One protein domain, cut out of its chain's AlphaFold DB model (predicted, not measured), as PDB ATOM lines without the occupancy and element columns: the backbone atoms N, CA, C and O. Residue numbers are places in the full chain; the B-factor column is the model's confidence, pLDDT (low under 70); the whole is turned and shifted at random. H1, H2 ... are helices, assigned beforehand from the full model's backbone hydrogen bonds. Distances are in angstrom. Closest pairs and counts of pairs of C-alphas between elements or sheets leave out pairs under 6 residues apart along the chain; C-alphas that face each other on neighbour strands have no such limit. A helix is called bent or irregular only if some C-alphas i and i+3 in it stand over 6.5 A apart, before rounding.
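This is residues 2 to 31 and 128 to 228 of the 288 residues of the protein "MBOAT_2 domain-containing protein" of Ceriporiopsis subvermispora (strain B) (UniProt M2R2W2). A long helical hairpin of H4 and H5 makes the main piece, with H3 crossing H4 at a steep angle and the short H2 set crosswise on H5. H1 sticks out as an arm with residues 2 to 12, tied to the rest by the unnamed stretch 16 to 31, and residues 219 to 228 at the end of H5 stick out too. The printed part has 131 residues with five named helices, H1 to H5 in that order along the chain, and no named strand; the class is all helix. The whole is loose, with a radius of gyration of the C-alphas of 17.5 A, and only just elongated, spanning 62 by 41 by 37 A.

The longest helix, H4, residues 170 to 194, and H5, residues 204 to 226, form a helical hairpin. They touch at a shallow tilt of 24 degrees, opposite ways, and their closest C-alphas, those of Gly 185 and Leu 204, are 4.4 A apart. H3, residues 149 to 162, touches H4 at a steep tilt of 53 degrees, opposite ways; the closest C-alphas are those of Gly 156 and Gln 176, at 4.0 A. H2, residues 136 to 143, touches H5 about perpendicular, at 76 degrees, meeting residues 210 to 217 of H5 alone; the closest C-alphas, of Arg 137 and Ile 214, are 5.5 A apart. H2 and H4 are apart, as are H3 and H5. H1, residues 3 to 15, touches no helix. The helix packing is mostly crossed, but only just, with 1 of 3 touching pairs at a shallow tilt. In H1 and H2 every O i to N i+4 pair is within hydrogen-bond range, against 9 of 10 in H3, 19 of 21 in H4 and 17 of 19 in H5.

H4 is 37.1 A long from first to last C-alpha and begins with C-alpha 170 at (-4.046, -33.000, -2.442). H5 is 34.1 A long and ends with C-alpha 226 at (9.452, -26.577, 5.769). H3 measures 20.0 A. H1 measures 18.3 A, from C-alpha 3 at (-34.015, -67.030, 2.717). H2 measures 9.8 A and is neither bent nor irregular, but only just: C-alphas 140 and 143 are 6.0 A apart.

The two C-alphas farthest apart, those of Pro 2 and Trp 227, are 62.7 A from each other. Without the stretches that stand free, the body has 110 residues and spans 41 by 32 by 31 A. Residues 32 to 127 are not printed, and C-alphas 31 and 128 are 9.6 A apart across this cut, which lies in the link from H1 to H2. The link from H2 to H3 is tight, and those from H3 to H4 and from H4 to H5 are short. The mean pLDDT of the printed part is 93.7, and no printed residue is under 70.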
ATOM      1  N   PRO A   2     -30.185 -70.174   2.292       93.12
ATOM      2  CA  PRO A   2     -31.606 -70.071   2.668       93.12
ATOM      3  C   PRO A   2     -32.107 -68.623   2.823       93.12
ATOM      4  O   PRO A   2     -31.310 -67.744   3.155       93.12
ATOM      5  N   PHE A   3     -33.413 -68.376   2.643       92.94
ATOM      6  CA  PHE A   3     -34.015 -67.030   2.717       92.94
ATOM      7  C   PHE A   3     -33.755 -66.324   4.057       92.94
ATOM      8  O   PHE A   3     -33.265 -65.201   4.057       92.94
ATOM      9  N   HIS A   4     -33.961 -67.004   5.190       90.56
ATOM     10  CA  HIS A   4     -33.709 -66.435   6.522       90.56
ATOM     11  C   HIS A   4     -32.254 -65.969   6.699       90.56
ATOM     12  O   HIS A   4     -32.011 -64.920   7.287       90.56
ATOM     13  N   ARG A   5     -31.278 -66.694   6.127       89.19
ATOM     14  CA  ARG A   5     -29.875 -66.260   6.147       89.19
ATOM     15  C   ARG A   5     -29.669 -65.011   5.302       89.19
ATOM     16  O   ARG A   5     -28.924 -64.136   5.717       89.19
ATOM     17  N   ARG A   6     -30.320 -64.902   4.138       89.81
ATOM     18  CA  ARG A   6     -30.243 -63.691   3.301       89.81
ATOM     19  C   ARG A   6     -30.812 -62.479   4.037       89.81
ATOM     20  O   ARG A   6     -30.166 -61.440   4.051       89.81
ATOM     21  N   VAL A   7     -31.967 -62.634   4.690       90.19
ATOM     22  CA  VAL A   7     -32.576 -61.581   5.519       90.19
ATOM     23  C   VAL A   7     -31.632 -61.178   6.650       90.19
ATOM     24  O   VAL A   7     -31.346 -59.995   6.798       90.19
ATOM     25  N   TYR A   8     -31.073 -62.146   7.381       87.25
ATOM     26  CA  TYR A   8     -30.075 -61.885   8.421       87.25
ATOM     27  C   TYR A   8     -28.875 -61.092   7.884       87.25
ATOM     28  O   TYR A   8     -28.524 -60.061   8.445       87.25
ATOM     29  N   TRP A   9     -28.296 -61.498   6.750       86.44
ATOM     30  CA  TRP A   9     -27.176 -60.779   6.135       86.44
ATOM     31  C   TRP A   9     -27.529 -59.348   5.721       86.44
ATOM     32  O   TRP A   9     -26.735 -58.438   5.954       86.44
ATOM     33  N   VAL A  10     -28.714 -59.128   5.143       88.31
ATOM     34  CA  VAL A  10     -29.191 -57.780   4.792       88.31
ATOM     35  C   VAL A  10     -29.341 -56.921   6.046       88.31
ATOM     36  O   VAL A  10     -28.882 -55.778   6.061       88.31
ATOM     37  N   LEU A  11     -29.902 -57.481   7.123       86.50
ATOM     38  CA  LEU A  11     -30.006 -56.794   8.409       86.50
ATOM     39  C   LEU A  11     -28.624 -56.466   8.982       86.50
ATOM     40  O   LEU A  11     -28.415 -55.326   9.395       86.50
ATOM     41  N   CYS A  12     -27.664 -57.393   8.940       84.38
ATOM     42  CA  CYS A  12     -26.289 -57.141   9.376       84.38
ATOM     43  C   CYS A  12     -25.628 -56.014   8.575       84.38
ATOM     44  O   CYS A  12     -24.971 -55.161   9.161       84.38
ATOM     45  N   ILE A  13     -25.810 -55.972   7.252       84.75
ATOM     46  CA  ILE A  13     -25.253 -54.901   6.413       84.75
ATOM     47  C   ILE A  13     -25.897 -53.552   6.752       84.75
ATOM     48  O   ILE A  13     -25.181 -52.559   6.885       84.75
ATOM     49  N   GLY A  14     -27.224 -53.517   6.918       82.38
ATOM     50  CA  GLY A  14     -27.960 -52.295   7.254       82.38
ATOM     51  C   GLY A  14     -27.627 -51.748   8.646       82.38
ATOM     52  O   GLY A  14     -27.517 -50.539   8.818       82.38
ATOM     53  N   HIS A  15     -27.400 -52.633   9.622       84.19
ATOM     54  CA  HIS A  15     -27.151 -52.268  11.023       84.19
ATOM     55  C   HIS A  15     -25.661 -52.247  11.404       84.19
ATOM     56  O   HIS A  15     -25.325 -51.938  12.546       84.19
ATOM     57  N   CYS A  16     -24.747 -52.515  10.465       88.81
ATOM     58  CA  CYS A  16     -23.301 -52.411  10.674       88.81
ATOM     59  C   CYS A  16     -22.708 -51.255   9.852       88.81
ATOM     60  O   CYS A  16     -21.889 -51.478   8.963       88.81
ATOM     61  N   PRO A  17     -23.048 -49.984  10.131       91.25
ATOM     62  CA  PRO A  17     -22.630 -48.858   9.288       91.25
ATOM     63  C   PRO A  17     -21.099 -48.689   9.196       91.25
ATOM     64  O   PRO A  17     -20.590 -48.091   8.247       91.25
ATOM     65  N   ARG A  18     -20.352 -49.265  10.152       94.62
ATOM     66  CA  ARG A  18     -18.881 -49.251  10.218       94.62
ATOM     67  C   ARG A  18     -18.204 -50.448   9.541       94.62
ATOM     68  O   ARG A  18     -16.987 -50.414   9.383       94.62
ATOM     69  N   GLY A  19     -18.951 -51.486   9.161       93.56
ATOM     70  CA  GLY A  19     -18.398 -52.682   8.519       93.56
ATOM     71  C   GLY A  19     -17.481 -53.503   9.413       93.56
ATOM     72  O   GLY A  19     -16.513 -54.067   8.919       93.56
ATOM     73  N   VAL A  20     -17.751 -53.550  10.719       93.06
ATOM     74  CA  VAL A  20     -16.970 -54.338  11.686       93.06
ATOM     75  C   VAL A  20     -16.928 -55.803  11.254       93.06
ATOM     76  O   VAL A  20     -17.983 -56.419  11.106       93.06
ATOM     77  N   GLY A  21     -15.726 -56.342  11.032       89.19
ATOM     78  CA  GLY A  21     -15.529 -57.727  10.578       89.19
ATOM     79  C   GLY A  21     -15.755 -57.959   9.077       89.19
ATOM     80  O   GLY A  21     -15.689 -59.096   8.619       89.19
ATOM     81  N   TRP A  22     -15.995 -56.904   8.293       91.19
ATOM     82  CA  TRP A  22     -16.175 -56.979   6.841       91.19
ATOM     83  C   TRP A  22     -14.955 -56.446   6.081       91.19
ATOM     84  O   TRP A  22     -14.208 -55.605   6.576       91.19
ATOM     85  N   ASN A  23     -14.802 -56.845   4.814       92.50
ATOM     86  CA  ASN A  23     -13.744 -56.344   3.920       92.50
ATOM     87  C   ASN A  23     -13.862 -54.842   3.574       92.50
ATOM     88  O   ASN A  23     -12.955 -54.279   2.970       92.50
ATOM     89  N   TRP A  24     -14.967 -54.191   3.947       91.25
ATOM     90  CA  TRP A  24     -15.212 -52.757   3.767       91.25
ATOM     91  C   TRP A  24     -15.219 -51.972   5.090       91.25
ATOM     92  O   TRP A  24     -15.743 -50.855   5.127       91.25
ATOM     93  N   GLN A  25     -14.650 -52.529   6.168       94.94
ATOM     94  CA  GLN A  25     -14.539 -51.852   7.462       94.94
ATOM     95  C   GLN A  25     -13.952 -50.440   7.314       94.94
ATOM     96  O   GLN A  25     -12.925 -50.236   6.664       94.94
ATOM     97  N   VAL A  26     -14.604 -49.450   7.927       94.62
ATOM     98  CA  VAL A  26     -14.137 -48.059   7.856       94.62
ATOM     99  C   VAL A  26     -12.839 -47.865   8.643       94.62
ATOM    100  O   VAL A  26     -12.541 -48.582   9.597       94.62
ATOM    101  N   ALA A  27     -12.058 -46.853   8.264       92.19
ATOM    102  CA  ALA A  27     -10.830 -46.511   8.973       92.19
ATOM    103  C   ALA A  27     -11.094 -46.061  10.424       92.19
ATOM    104  O   ALA A  27     -12.124 -45.452  10.723       92.19
ATOM    105  N   ASN A  28     -10.099 -46.273  11.293       93.56
ATOM    106  CA  ASN A  28     -10.084 -45.863  12.706       93.56
ATOM    107  C   ASN A  28     -11.205 -46.473  13.569       93.56
ATOM    108  O   ASN A  28     -11.621 -45.868  14.554       93.56
ATOM    109  N   VAL A  29     -11.696 -47.665  13.217       94.69
ATOM    110  CA  VAL A  29     -12.487 -48.482  14.148       94.69
ATOM    111  C   VAL A  29     -11.550 -48.999  15.250       94.69
ATOM    112  O   VAL A  29     -10.497 -49.547  14.915       94.69
ATOM    113  N   PRO A  30     -11.883 -48.816  16.541       94.62
ATOM    114  CA  PRO A  30     -11.094 -49.351  17.649       94.62
ATOM    115  C   PRO A  30     -10.968 -50.875  17.609       94.62
ATOM    116  O   PRO A  30     -11.792 -51.565  17.010       94.62
ATOM    117  N   SER A  31      -9.954 -51.402  18.295       94.00
ATOM    118  CA  SER A  31      -9.760 -52.845  18.419       94.00
ATOM    119  C   SER A  31     -10.995 -53.532  19.027       94.00
ATOM    120  O   SER A  31     -11.571 -53.003  19.985       94.00
ATOM    121  N   GLY A 128     -13.009 -43.209  19.319       95.69
ATOM    122  CA  GLY A 128     -11.597 -43.532  19.481       95.69
ATOM    123  C   GLY A 128     -11.025 -43.054  20.812       95.69
ATOM    124  O   GLY A 128     -11.730 -42.677  21.747       95.69
ATOM    125  N   VAL A 129      -9.696 -43.050  20.889       94.19
ATOM    126  CA  VAL A 129      -8.972 -42.653  22.097       94.19
ATOM    127  C   VAL A 129      -8.964 -41.129  22.232       94.19
ATOM    128  O   VAL A 129      -8.355 -40.429  21.431       94.19
ATOM    129  N   TRP A 130      -9.558 -40.603  23.305       93.56
ATOM    130  CA  TRP A 130      -9.614 -39.157  23.578       93.56
ATOM    131  C   TRP A 130      -8.246 -38.472  23.691       93.56
ATOM    132  O   TRP A 130      -8.119 -37.292  23.383       93.56
ATOM    133  N   ARG A 131      -7.195 -39.218  24.058       94.38
ATOM    134  CA  ARG A 131      -5.804 -38.725  24.073       94.38
ATOM    135  C   ARG A 131      -5.242 -38.395  22.682       94.38
ATOM    136  O   ARG A 131      -4.169 -37.804  22.592       94.38
ATOM    137  N   ASP A 132      -5.926 -38.782  21.607       92.56
ATOM    138  CA  ASP A 132      -5.545 -38.413  20.243       92.56
ATOM    139  C   ASP A 132      -6.217 -37.121  19.756       92.56
ATOM    140  O   ASP A 132      -5.876 -36.633  18.680       92.56
ATOM    141  N   ALA A 133      -7.119 -36.522  20.537       95.56
ATOM    142  CA  ALA A 133      -7.916 -35.357  20.152       95.56
ATOM    143  C   ALA A 133      -7.178 -34.005  20.241       95.56
ATOM    144  O   ALA A 133      -7.791 -32.983  20.529       95.56
ATOM    145  N   TYR A 134      -5.867 -33.980  20.003       94.00
ATOM    146  CA  TYR A 134      -5.050 -32.761  20.067       94.00
ATOM    147  C   TYR A 134      -4.985 -31.994  18.739       94.00
ATOM    148  O   TYR A 134      -4.217 -31.054  18.608       94.00
ATOM    149  N   THR A 135      -5.752 -32.387  17.725       96.00
ATOM    150  CA  THR A 135      -5.950 -31.582  16.513       96.00
ATOM    151  C   THR A 135      -7.396 -31.743  16.038       96.00
ATOM    152  O   THR A 135      -8.020 -32.773  16.321       96.00
ATOM    153  N   VAL A 136      -7.951 -30.767  15.317       97.75
ATOM    154  CA  VAL A 136      -9.343 -30.814  14.829       97.75
ATOM    155  C   VAL A 136      -9.517 -31.978  13.850       97.75
ATOM    156  O   VAL A 136     -10.506 -32.717  13.918       97.75
ATOM    157  N   ARG A 137      -8.504 -32.233  13.007       96.62
ATOM    158  CA  ARG A 137      -8.480 -33.387  12.094       96.62
ATOM    159  C   ARG A 137      -8.532 -34.711  12.849       96.62
ATOM    160  O   ARG A 137      -9.257 -35.622  12.443       96.62
ATOM    161  N   ARG A 138      -7.774 -34.848  13.942       95.81
ATOM    162  CA  ARG A 138      -7.771 -36.071  14.764       95.81
ATOM    163  C   ARG A 138      -9.032 -36.215  15.605       95.81
ATOM    164  O   ARG A 138      -9.512 -37.339  15.763       95.81
ATOM    165  N   PHE A 139      -9.586 -35.111  16.101       97.69
ATOM    166  CA  PHE A 139     -10.854 -35.114  16.821       97.69
ATOM    167  C   PHE A 139     -11.944 -35.749  15.952       97.69
ATOM    168  O   PHE A 139     -12.434 -36.821  16.293       97.69
ATOM    169  N   TRP A 140     -12.236 -35.191  14.773       97.50
ATOM    170  CA  TRP A 140     -13.288 -35.722  13.895       97.50
ATOM    171  C   TRP A 140     -12.894 -37.032  13.204       97.50
ATOM    172  O   TRP A 140     -13.711 -37.935  13.030       97.50
ATOM    173  N   GLY A 141     -11.627 -37.157  12.807       95.12
ATOM    174  CA  GLY A 141     -11.148 -38.279  12.011       95.12
ATOM    175  C   GLY A 141     -10.811 -39.539  12.806       95.12
ATOM    176  O   GLY A 141     -10.753 -40.608  12.200       95.12
ATOM    177  N   ARG A 142     -10.552 -39.448  14.114       95.56
ATOM    178  CA  ARG A 142     -10.121 -40.596  14.935       95.56
ATOM    179  C   ARG A 142     -10.865 -40.724  16.254       95.56
ATOM    180  O   ARG A 142     -11.055 -41.846  16.699       95.56
ATOM    181  N   THR A 143     -11.256 -39.616  16.878       96.81
ATOM    182  CA  THR A 143     -11.793 -39.636  18.249       96.81
ATOM    183  C   THR A 143     -13.315 -39.667  18.280       96.81
ATOM    184  O   THR A 143     -13.896 -40.498  18.970       96.81
ATOM    185  N   TRP A 144     -13.965 -38.780  17.527       97.50
ATOM    186  CA  TRP A 144     -15.418 -38.705  17.441       97.50
ATOM    187  C   TRP A 144     -16.007 -39.988  16.837       97.50
ATOM    188  O   TRP A 144     -15.275 -40.833  16.317       97.50
ATOM    189  N   HIS A 145     -17.326 -40.176  16.915       95.62
ATOM    190  CA  HIS A 145     -17.930 -41.441  16.507       95.62
ATOM    191  C   HIS A 145     -17.714 -41.749  15.016       95.62
ATOM    192  O   HIS A 145     -17.859 -40.888  14.148       95.62
ATOM    193  N   GLN A 146     -17.465 -43.018  14.691       95.31
ATOM    194  CA  GLN A 146     -17.216 -43.453  13.304       95.31
ATOM    195  C   GLN A 146     -18.471 -43.931  12.555       95.31
ATOM    196  O   GLN A 146     -18.373 -44.408  11.426       95.31
ATOM    197  N   LEU A 147     -19.656 -43.783  13.162       94.12
ATOM    198  CA  LEU A 147     -20.938 -44.271  12.634       94.12
ATOM    199  C   LEU A 147     -21.247 -43.789  11.210       94.12
ATOM    200  O   LEU A 147     -21.662 -44.581  10.374       94.12
ATOM    201  N   ILE A 148     -21.011 -42.510  10.914       94.25
ATOM    202  CA  ILE A 148     -21.413 -41.892   9.639       94.25
ATOM    203  C   ILE A 148     -20.297 -41.908   8.590       94.25
ATOM    204  O   ILE A 148     -20.508 -41.473   7.459       94.25
ATOM    205  N   ARG A 149     -19.104 -42.420   8.936       94.62
ATOM    206  CA  ARG A 149     -17.903 -42.314   8.096       94.62
ATOM    207  C   ARG A 149     -18.107 -42.928   6.716       94.62
ATOM    208  O   ARG A 149     -17.763 -42.304   5.719       94.62
ATOM    209  N   ARG A 150     -18.687 -44.131   6.651       93.81
ATOM    210  CA  ARG A 150     -18.948 -44.818   5.377       93.81
ATOM    211  C   ARG A 150     -19.843 -43.979   4.468       93.81
ATOM    212  O   ARG A 150     -19.532 -43.829   3.292       93.81
ATOM    213  N   PHE A 151     -20.921 -43.440   5.034       93.25
ATOM    214  CA  PHE A 151     -21.899 -42.634   4.317       93.25
ATOM    215  C   PHE A 151     -21.245 -41.380   3.730       93.25
ATOM    216  O   PHE A 151     -21.226 -41.211   2.515       93.25
ATOM    217  N   VAL A 152     -20.603 -40.558   4.563       95.31
ATOM    218  CA  VAL A 152     -20.015 -39.287   4.106       95.31
ATOM    219  C   VAL A 152     -18.820 -39.490   3.166       95.31
ATOM    220  O   VAL A 152     -18.661 -38.752   2.195       95.31
ATOM    221  N   SER A 153     -18.000 -40.527   3.388       93.88
ATOM    222  CA  SER A 153     -16.867 -40.834   2.507       93.88
ATOM    223  C   SER A 153     -17.299 -41.342   1.130       93.88
ATOM    224  O   SER A 153     -16.560 -41.136   0.168       93.88
ATOM    225  N   ALA A 154     -18.467 -41.981   1.000       95.06
ATOM    226  CA  ALA A 154     -18.982 -42.404  -0.304       95.06
ATOM    227  C   ALA A 154     -19.233 -41.198  -1.224       95.06
ATOM    228  O   ALA A 154     -18.780 -41.199  -2.368       95.06
ATOM    229  N   TYR A 155     -19.851 -40.134  -0.701       97.50
ATOM    230  CA  TYR A 155     -20.065 -38.893  -1.451       97.50
ATOM    231  C   TYR A 155     -18.761 -38.163  -1.770       97.50
ATOM    232  O   TYR A 155     -18.609 -37.647  -2.874       97.50
ATOM    233  N   GLY A 156     -17.792 -38.162  -0.849       96.56
ATOM    234  CA  GLY A 156     -16.466 -37.602  -1.121       96.56
ATOM    235  C   GLY A 156     -15.770 -38.299  -2.295       96.56
ATOM    236  O   GLY A 156     -15.248 -37.636  -3.188       96.56
ATOM    237  N   LYS A 157     -15.801 -39.639  -2.328       95.94
ATOM    238  CA  LYS A 157     -15.235 -40.427  -3.436       95.94
ATOM    239  C   LYS A 157     -15.968 -40.178  -4.751       95.94
ATOM    240  O   LYS A 157     -15.311 -40.033  -5.778       95.94
ATOM    241  N   LEU A 158     -17.300 -40.101  -4.710       97.25
ATOM    242  CA  LEU A 158     -18.114 -39.770  -5.879       97.25
ATOM    243  C   LEU A 158     -17.727 -38.401  -6.447       97.25
ATOM    244  O   LEU A 158     -17.454 -38.299  -7.635       97.25
ATOM    245  N   ALA A 159     -17.613 -37.378  -5.597       97.44
ATOM    246  CA  ALA A 159     -17.211 -36.040  -6.021       97.44
ATOM    247  C   ALA A 159     -15.810 -36.022  -6.655       97.44
ATOM    248  O   ALA A 159     -15.622 -35.408  -7.701       97.44
ATOM    249  N   CYS A 160     -14.834 -36.729  -6.073       97.62
ATOM    250  CA  CYS A 160     -13.506 -36.851  -6.682       97.62
ATOM    251  C   CYS A 160     -13.547 -37.537  -8.046       97.62
ATOM    252  O   CYS A 160     -12.880 -37.075  -8.967       97.62
ATOM    253  N   HIS A 161     -14.333 -38.609  -8.180       96.31
ATOM    254  CA  HIS A 161     -14.497 -39.309  -9.450       96.31
ATOM    255  C   HIS A 161     -15.126 -38.399 -10.513       96.31
ATOM    256  O   HIS A 161     -14.603 -38.308 -11.620       96.31
ATOM    257  N   SER A 162     -16.184 -37.663 -10.160       96.81
ATOM    258  CA  SER A 162     -16.846 -36.712 -11.062       96.81
ATOM    259  C   SER A 162     -15.949 -35.548 -11.490       96.81
ATOM    260  O   SER A 162     -16.128 -35.021 -12.582       96.81
ATOM    261  N   LEU A 163     -14.985 -35.150 -10.654       96.25
ATOM    262  CA  LEU A 163     -14.018 -34.087 -10.957       96.25
ATOM    263  C   LEU A 163     -12.728 -34.602 -11.618       96.25
ATOM    264  O   LEU A 163     -11.843 -33.804 -11.914       96.25
ATOM    265  N   GLY A 164     -12.592 -35.915 -11.829       96.12
ATOM    266  CA  GLY A 164     -11.387 -36.513 -12.409       96.12
ATOM    267  C   GLY A 164     -10.150 -36.437 -11.506       96.12
ATOM    268  O   GLY A 164      -9.027 -36.488 -11.999       96.12
ATOM    269  N   PHE A 165     -10.321 -36.295 -10.186       96.88
ATOM    270  CA  PHE A 165      -9.192 -36.220  -9.258       96.88
ATOM    271  C   PHE A 165      -8.618 -37.600  -8.952       96.88
ATOM    272  O   PHE A 165      -9.303 -38.470  -8.409       96.88
ATOM    273  N   GLU A 166      -7.323 -37.766  -9.216       93.50
ATOM    274  CA  GLU A 166      -6.587 -38.984  -8.888       93.50
ATOM    275  C   GLU A 166      -6.505 -39.209  -7.374       93.50
ATOM    276  O   GLU A 166      -6.286 -38.281  -6.578       93.50
ATOM    277  N   GLN A 167      -6.672 -40.465  -6.958       91.25
ATOM    278  CA  GLN A 167      -6.590 -40.853  -5.555       91.25
ATOM    279  C   GLN A 167      -5.186 -40.577  -4.997       91.25
ATOM    280  O   GLN A 167      -4.181 -40.902  -5.614       91.25
ATOM    281  N   GLY A 168      -5.122 -40.005  -3.793       89.69
ATOM    282  CA  GLY A 168      -3.856 -39.682  -3.123       89.69
ATOM    283  C   GLY A 168      -3.335 -38.275  -3.416       89.69
ATOM    284  O   GLY A 168      -2.439 -37.808  -2.719       89.69
ATOM    285  N   THR A 169      -3.933 -37.555  -4.369       95.06
ATOM    286  CA  THR A 169      -3.616 -36.140  -4.593       95.06
ATOM    287  C   THR A 169      -4.162 -35.245  -3.477       95.06
ATOM    288  O   THR A 169      -5.141 -35.564  -2.787       95.06
ATOM    289  N   THR A 170      -3.555 -34.064  -3.329       94.62
ATOM    290  CA  THR A 170      -4.046 -33.000  -2.442       94.62
ATOM    291  C   THR A 170      -5.473 -32.592  -2.811       94.62
ATOM    292  O   THR A 170      -6.323 -32.493  -1.929       94.62
ATOM    293  N   ALA A 171      -5.762 -32.444  -4.110       95.81
ATOM    294  CA  ALA A 171      -7.100 -32.128  -4.609       95.81
ATOM    295  C   ALA A 171      -8.130 -33.176  -4.156       95.81
ATOM    296  O   ALA A 171      -9.121 -32.827  -3.517       95.81
ATOM    297  N   SER A 172      -7.849 -34.468  -4.370       96.50
ATOM    298  CA  SER A 172      -8.727 -35.555  -3.919       96.50
ATOM    299  C   SER A 172      -8.956 -35.538  -2.402       96.50
ATOM    300  O   SER A 172     -10.083 -35.697  -1.929       96.50
ATOM    301  N   SER A 173      -7.899 -35.299  -1.623       95.56
ATOM    302  CA  SER A 173      -7.970 -35.296  -0.158       95.56
ATOM    303  C   SER A 173      -8.839 -34.157   0.384       95.56
ATOM    304  O   SER A 173      -9.684 -34.385   1.255       95.56
ATOM    305  N   TYR A 174      -8.669 -32.941  -0.142       97.38
ATOM    306  CA  TYR A 174      -9.456 -31.786   0.289       97.38
ATOM    307  C   TYR A 174     -10.888 -31.825  -0.242       97.38
ATOM    308  O   TYR A 174     -11.809 -31.516   0.510       97.38
ATOM    309  N   THR A 175     -11.128 -32.298  -1.465       97.81
ATOM    310  CA  THR A 175     -12.501 -32.517  -1.945       97.81
ATOM    311  C   THR A 175     -13.249 -33.493  -1.048       97.81
ATOM    312  O   THR A 175     -14.351 -33.182  -0.602       97.81
ATOM    313  N   GLN A 176     -12.640 -34.631  -0.698       97.69
ATOM    314  CA  GLN A 176     -13.256 -35.576   0.237       97.69
ATOM    315  C   GLN A 176     -13.517 -34.951   1.610       97.69
ATOM    316  O   GLN A 176     -14.574 -35.198   2.187       97.69
ATOM    317  N   LEU A 177     -12.591 -34.134   2.125       97.62
ATOM    318  CA  LEU A 177     -12.751 -33.437   3.404       97.62
ATOM    319  C   LEU A 177     -13.959 -32.489   3.393       97.62
ATOM    320  O   LEU A 177     -14.828 -32.599   4.258       97.62
ATOM    321  N   TYR A 178     -14.022 -31.575   2.423       98.44
ATOM    322  CA  TYR A 178     -15.089 -30.574   2.347       98.44
ATOM    323  C   TYR A 178     -16.443 -31.216   2.042       98.44
ATOM    324  O   TYR A 178     -17.434 -30.878   2.683       98.44
ATOM    325  N   VAL A 179     -16.490 -32.195   1.133       98.31
ATOM    326  CA  VAL A 179     -17.730 -32.924   0.827       98.31
ATOM    327  C   VAL A 179     -18.208 -33.722   2.038       98.31
ATOM    328  O   VAL A 179     -19.403 -33.724   2.324       98.31
ATOM    329  N   ALA A 180     -17.309 -34.352   2.800       97.94
ATOM    330  CA  ALA A 180     -17.706 -35.089   3.997       97.94
ATOM    331  C   ALA A 180     -18.366 -34.181   5.049       97.94
ATOM    332  O   ALA A 180     -19.383 -34.567   5.633       97.94
ATOM    333  N   PHE A 181     -17.832 -32.975   5.272       98.25
ATOM    334  CA  PHE A 181     -18.434 -32.006   6.194       98.25
ATOM    335  C   PHE A 181     -19.707 -31.360   5.640       98.25
ATOM    336  O   PHE A 181     -20.663 -31.198   6.395       98.25
ATOM    337  N   LEU A 182     -19.780 -31.089   4.334       98.44
ATOM    338  CA  LEU A 182     -21.001 -30.611   3.679       98.44
ATOM    339  C   LEU A 182     -22.149 -31.616   3.831       98.44
ATOM    340  O   LEU A 182     -23.230 -31.260   4.292       98.44
ATOM    341  N   VAL A 183     -21.903 -32.887   3.506       98.19
ATOM    342  CA  VAL A 183     -22.901 -33.961   3.639       98.19
ATOM    343  C   VAL A 183     -23.277 -34.179   5.105       98.19
ATOM    344  O   VAL A 183     -24.452 -34.379   5.408       98.19
ATOM    345  N   SER A 184     -22.311 -34.080   6.027       97.38
ATOM    346  CA  SER A 184     -22.599 -34.114   7.468       97.38
ATOM    347  C   SER A 184     -23.533 -32.976   7.879       97.38
ATOM    348  O   SER A 184     -24.494 -33.227   8.602       97.38
ATOM    349  N   GLY A 185     -23.287 -31.755   7.399       97.44
ATOM    350  CA  GLY A 185     -24.136 -30.599   7.663       97.44
ATOM    351  C   GLY A 185     -25.544 -30.766   7.105       97.44
ATOM    352  O   GLY A 185     -26.497 -30.620   7.854       97.44
ATOM    353  N   ILE A 186     -25.684 -31.182   5.840       97.62
ATOM    354  CA  ILE A 186     -26.994 -31.456   5.215       97.62
ATOM    355  C   ILE A 186     -27.785 -32.499   6.013       97.62
ATOM    356  O   ILE A 186     -28.983 -32.335   6.227       97.62
ATOM    357  N   MET A 187     -27.123 -33.560   6.476       96.38
ATOM    358  CA  MET A 187     -27.768 -34.593   7.285       96.38
ATOM    359  C   MET A 187     -28.269 -34.038   8.629       96.38
ATOM    360  O   MET A 187     -29.386 -34.350   9.036       96.38
ATOM    361  N   HIS A 188     -27.479 -33.195   9.301       95.94
ATOM    362  CA  HIS A 188     -27.890 -32.571  10.563       95.94
ATOM    363  C   HIS A 188     -28.967 -31.497  10.372       95.94
ATOM    364  O   HIS A 188     -29.810 -31.350  11.253       95.94
ATOM    365  N   SER A 189     -29.046 -30.862   9.197       96.19
ATOM    366  CA  SER A 189     -30.152 -29.967   8.834       96.19
ATOM    367  C   SER A 189     -31.528 -30.633   8.906       96.19
ATOM    368  O   SER A 189     -32.528 -29.937   9.062       96.19
ATOM    369  N   GLY A 190     -31.603 -31.968   8.819       93.94
ATOM    370  CA  GLY A 190     -32.837 -32.708   9.086       93.94
ATOM    371  C   GLY A 190     -33.318 -32.551  10.533       93.94
ATOM    372  O   GLY A 190     -34.513 -32.393  10.760       93.94
ATOM    373  N   GLY A 191     -32.398 -32.521  11.502       92.31
ATOM    374  CA  GLY A 191     -32.707 -32.208  12.901       92.31
ATOM    375  C   GLY A 191     -33.115 -30.748  13.085       92.31
ATOM    376  O   GLY A 191     -34.061 -30.466  13.817       92.31
ATOM    377  N   ASP A 192     -32.476 -29.831  12.356       95.69
ATOM    378  CA  ASP A 192     -32.867 -28.420  12.367       95.69
ATOM    379  C   ASP A 192     -34.308 -28.244  11.846       95.69
ATOM    380  O   ASP A 192     -35.112 -27.536  12.451       95.69
ATOM    381  N   LEU A 193     -34.672 -28.959  10.774       95.56
ATOM    382  CA  LEU A 193     -36.018 -28.948  10.192       95.56
ATOM    383  C   LEU A 193     -37.095 -29.454  11.164       95.56
ATOM    384  O   LEU A 193     -38.212 -28.939  11.143       95.56
ATOM    385  N   MET A 194     -36.772 -30.416  12.038       93.88
ATOM    386  CA  MET A 194     -37.710 -30.918  13.058       93.88
ATOM    387  C   MET A 194     -38.133 -29.840  14.066       93.88
ATOM    388  O   MET A 194     -39.178 -29.977  14.698       93.88
ATOM    389  N   LEU A 195     -37.351 -28.767  14.206       92.62
ATOM    390  CA  LEU A 195     -37.660 -27.624  15.074       92.62
ATOM    391  C   LEU A 195     -38.452 -26.534  14.353       92.62
ATOM    392  O   LEU A 195     -39.009 -25.640  14.986       92.62
ATOM    393  N   GLY A 196     -38.496 -26.603  13.027       93.25
ATOM    394  CA  GLY A 196     -39.261 -25.708  12.183       93.25
ATOM    395  C   GLY A 196     -38.567 -25.458  10.842       93.25
ATOM    396  O   GLY A 196     -37.339 -25.361  10.793       93.25
ATOM    397  N   PRO A 197     -39.328 -25.250   9.751       94.62
ATOM    398  CA  PRO A 197     -38.763 -24.941   8.433       94.62
ATOM    399  C   PRO A 197     -37.824 -23.728   8.419       94.62
ATOM    400  O   PRO A 197     -36.879 -23.692   7.637       94.62
ATOM    401  N   ALA A 198     -38.048 -22.758   9.311       94.56
ATOM    402  CA  ALA A 198     -37.217 -21.564   9.445       94.56
ATOM    403  C   ALA A 198     -35.776 -21.853   9.912       94.56
ATOM    404  O   ALA A 198     -34.906 -21.002   9.738       94.56
ATOM    405  N   TYR A 199     -35.518 -23.025  10.499       95.62
ATOM    406  CA  TYR A 199     -34.196 -23.420  10.986       95.62
ATOM    407  C   TYR A 199     -33.440 -24.329  10.017       95.62
ATOM    408  O   TYR A 199     -32.305 -24.693  10.308       95.62
ATOM    409  N   LEU A 200     -34.017 -24.694   8.866       96.88
ATOM    410  CA  LEU A 200     -33.362 -25.577   7.902       96.88
ATOM    411  C   LEU A 200     -31.953 -25.064   7.546       96.88
ATOM    412  O   LEU A 200     -31.797 -23.992   6.965       96.88
ATOM    413  N   GLY A 201     -30.926 -25.854   7.872       96.38
ATOM    414  CA  GLY A 201     -29.533 -25.506   7.590       96.38
ATOM    415  C   GLY A 201     -28.847 -24.647   8.649       96.38
ATOM    416  O   GLY A 201     -27.713 -24.226   8.422       96.38
ATOM    417  N   ALA A 202     -29.469 -24.399   9.802       96.94
ATOM    418  CA  ALA A 202     -28.871 -23.616  10.883       96.94
ATOM    419  C   ALA A 202     -27.569 -24.234  11.430       96.94
ATOM    420  O   ALA A 202     -26.658 -23.507  11.826       96.94
ATOM    421  N   SER A 203     -27.439 -25.563  11.393       96.50
ATOM    422  CA  SER A 203     -26.232 -26.289  11.805       96.50
ATOM    423  C   SER A 203     -25.146 -26.362  10.722       96.50
ATOM    424  O   SER A 203     -23.973 -26.581  11.043       96.50
ATOM    425  N   LEU A 204     -25.486 -26.139   9.447       97.25
ATOM    426  CA  LEU A 204     -24.568 -26.286   8.310       97.25
ATOM    427  C   LEU A 204     -23.279 -25.446   8.439       97.25
ATOM    428  O   LEU A 204     -22.201 -26.001   8.192       97.25
ATOM    429  N   PRO A 205     -23.316 -24.163   8.866       97.31
ATOM    430  CA  PRO A 205     -22.105 -23.364   9.036       97.31
ATOM    431  C   PRO A 205     -21.101 -23.992  10.006       97.31
ATOM    432  O   PRO A 205     -19.902 -23.984   9.732       97.31
ATOM    433  N   PHE A 206     -21.568 -24.593  11.107       97.62
ATOM    434  CA  PHE A 206     -20.689 -25.250  12.075       97.62
ATOM    435  C   PHE A 206     -19.900 -26.401  11.444       97.62
ATOM    436  O   PHE A 206     -18.692 -26.505  11.670       97.62
ATOM    437  N   PHE A 207     -20.559 -27.239  10.638       97.62
ATOM    438  CA  PHE A 207     -19.902 -28.362   9.969       97.62
ATOM    439  C   PHE A 207     -18.901 -27.886   8.914       97.62
ATOM    440  O   PHE A 207     -17.772 -28.374   8.891       97.62
ATOM    441  N   MET A 208     -19.263 -26.889   8.101       98.12
ATOM    442  CA  MET A 208     -18.355 -26.325   7.093       98.12
ATOM    443  C   MET A 208     -17.129 -25.642   7.710       98.12
ATOM    444  O   MET A 208     -16.029 -25.722   7.161       98.12
ATOM    445  N   LEU A 209     -17.274 -25.016   8.882       98.12
ATOM    446  CA  LEU A 209     -16.136 -24.438   9.598       98.12
ATOM    447  C   LEU A 209     -15.089 -25.501   9.970       98.12
ATOM    448  O   LEU A 209     -13.897 -25.199   9.958       98.12
ATOM    449  N   GLN A 210     -15.487 -26.750  10.237       98.38
ATOM    450  CA  GLN A 210     -14.535 -27.805  10.607       98.38
ATOM    451  C   GLN A 210     -13.566 -28.142   9.469       98.38
ATOM    452  O   GLN A 210     -12.373 -28.312   9.723       98.38
ATOM    453  N   SER A 211     -14.034 -28.194   8.214       97.62
ATOM    454  CA  SER A 211     -13.136 -28.409   7.071       97.62
ATOM    455  C   SER A 211     -12.173 -27.239   6.884       97.62
ATOM    456  O   SER A 211     -11.010 -27.466   6.569       97.62
ATOM    457  N   VAL A 212     -12.617 -26.004   7.144       97.50
ATOM    458  CA  VAL A 212     -11.753 -24.813   7.083       97.50
ATOM    459  C   VAL A 212     -10.664 -24.861   8.156       97.50
ATOM    460  O   VAL A 212      -9.492 -24.671   7.833       97.50
ATOM    461  N   ALA A 213     -11.009 -25.174   9.408       97.56
ATOM    462  CA  ALA A 213     -10.011 -25.316  10.471       97.56
ATOM    463  C   ALA A 213      -8.991 -26.406  10.185       97.56
ATOM    464  O   ALA A 213      -7.809 -26.211  10.444       97.56
ATOM    465  N   ILE A 214      -9.433 -27.533   9.631       97.81
ATOM    466  CA  ILE A 214      -8.533 -28.620   9.253       97.81
ATOM    467  C   ILE A 214      -7.574 -28.175   8.138       97.81
ATOM    468  O   ILE A 214      -6.390 -28.487   8.210       97.81
ATOM    469  N   SER A 215      -8.038 -27.409   7.148       96.94
ATOM    470  CA  SER A 215      -7.163 -26.842   6.111       96.94
ATOM    471  C   SER A 215      -6.129 -25.865   6.680       96.94
ATOM    472  O   SER A 215      -4.969 -25.887   6.270       96.94
ATOM    473  N   ILE A 216      -6.526 -25.024   7.641       94.62
ATOM    474  CA  ILE A 216      -5.610 -24.107   8.340       94.62
ATOM    475  C   ILE A 216      -4.578 -24.901   9.149       94.62
ATOM    476  O   ILE A 216      -3.382 -24.641   9.045       94.62
ATOM    477  N   GLU A 217      -5.036 -25.890   9.915       94.12
ATOM    478  CA  GLU A 217      -4.206 -26.792  10.719       94.12
ATOM    479  C   GLU A 217      -3.151 -27.506   9.861       94.12
ATOM    480  O   GLU A 217      -1.962 -27.476  10.186       94.12
ATOM    481  N   ASP A 218      -3.555 -28.072   8.722       92.25
ATOM    482  CA  ASP A 218      -2.638 -28.711   7.776       92.25
ATOM    483  C   ASP A 218      -1.639 -27.711   7.168       92.25
ATOM    484  O   ASP A 218      -0.463 -28.042   6.996       92.25
ATOM    485  N   GLY A 219      -2.074 -26.482   6.867       91.25
ATOM    486  CA  GLY A 219      -1.206 -25.411   6.369       91.25
ATOM    487  C   GLY A 219      -0.126 -25.000   7.374       91.25
ATOM    488  O   GLY A 219       1.039 -24.841   7.000       91.25
ATOM    489  N   VAL A 220      -0.484 -24.904   8.660       88.56
ATOM    490  CA  VAL A 220       0.466 -24.635   9.754       88.56
ATOM    491  C   VAL A 220       1.485 -25.768   9.871       88.56
ATOM    492  O   VAL A 220       2.686 -25.498   9.942       88.56
ATOM    493  N   PHE A 221       1.045 -27.031   9.823       85.62
ATOM    494  CA  PHE A 221       1.966 -28.172   9.844       85.62
ATOM    495  C   PHE A 221       2.886 -28.204   8.618       85.62
ATOM    496  O   PHE A 221       4.084 -28.457   8.753       85.62
ATOM    497  N   ALA A 222       2.369 -27.890   7.429       86.19
ATOM    498  CA  ALA A 222       3.178 -27.820   6.216       86.19
ATOM    499  C   ALA A 222       4.260 -26.729   6.305       86.19
ATOM    500  O   ALA A 222       5.400 -26.960   5.894       86.19
ATOM    501  N   LEU A 223       3.934 -25.558   6.864       85.25
ATOM    502  CA  LEU A 223       4.898 -24.476   7.071       85.25
ATOM    503  C   LEU A 223       5.955 -24.849   8.119       85.25
ATOM    504  O   LEU A 223       7.147 -24.655   7.886       85.25
ATOM    505  N   ALA A 224       5.533 -25.447   9.232       81.94
ATOM    506  CA  ALA A 224       6.428 -25.897  10.292       81.94
ATOM    507  C   ALA A 224       7.458 -26.932   9.806       81.94
ATOM    508  O   ALA A 224       8.647 -26.826  10.125       81.94
ATOM    509  N   ASN A 225       7.022 -27.895   8.987       78.44
ATOM    510  CA  ASN A 225       7.902 -28.917   8.416       78.44
ATOM    511  C   ASN A 225       8.926 -28.309   7.450       78.44
ATOM    512  O   ASN A 225      10.099 -28.681   7.470       78.44
ATOM    513  N   ARG A 226       8.523 -27.311   6.649       81.50
ATOM    514  CA  ARG A 226       9.452 -26.577   5.769       81.50
ATOM    515  C   ARG A 226      10.578 -25.896   6.550       81.50
ATOM    516  O   ARG A 226      11.672 -25.746   6.019       81.50
ATOM    517  N   TRP A 227      10.317 -25.494   7.792       78.50
ATOM    518  CA  TRP A 227      11.258 -24.749   8.630       78.50
ATOM    519  C   TRP A 227      12.066 -25.660   9.574       78.50
ATOM    520  O   TRP A 227      12.778 -25.163  10.441       78.50
ATOM    521  N   ARG A 228      11.983 -26.995   9.407       70.00
ATOM    522  CA  ARG A 228      12.688 -28.013  10.219       70.00
ATOM    523  C   ARG A 228      12.462 -27.877  11.735       70.00
ATOM    524  O   ARG A 228      13.282 -28.325  12.530       70.00
TER     525      ARG A 228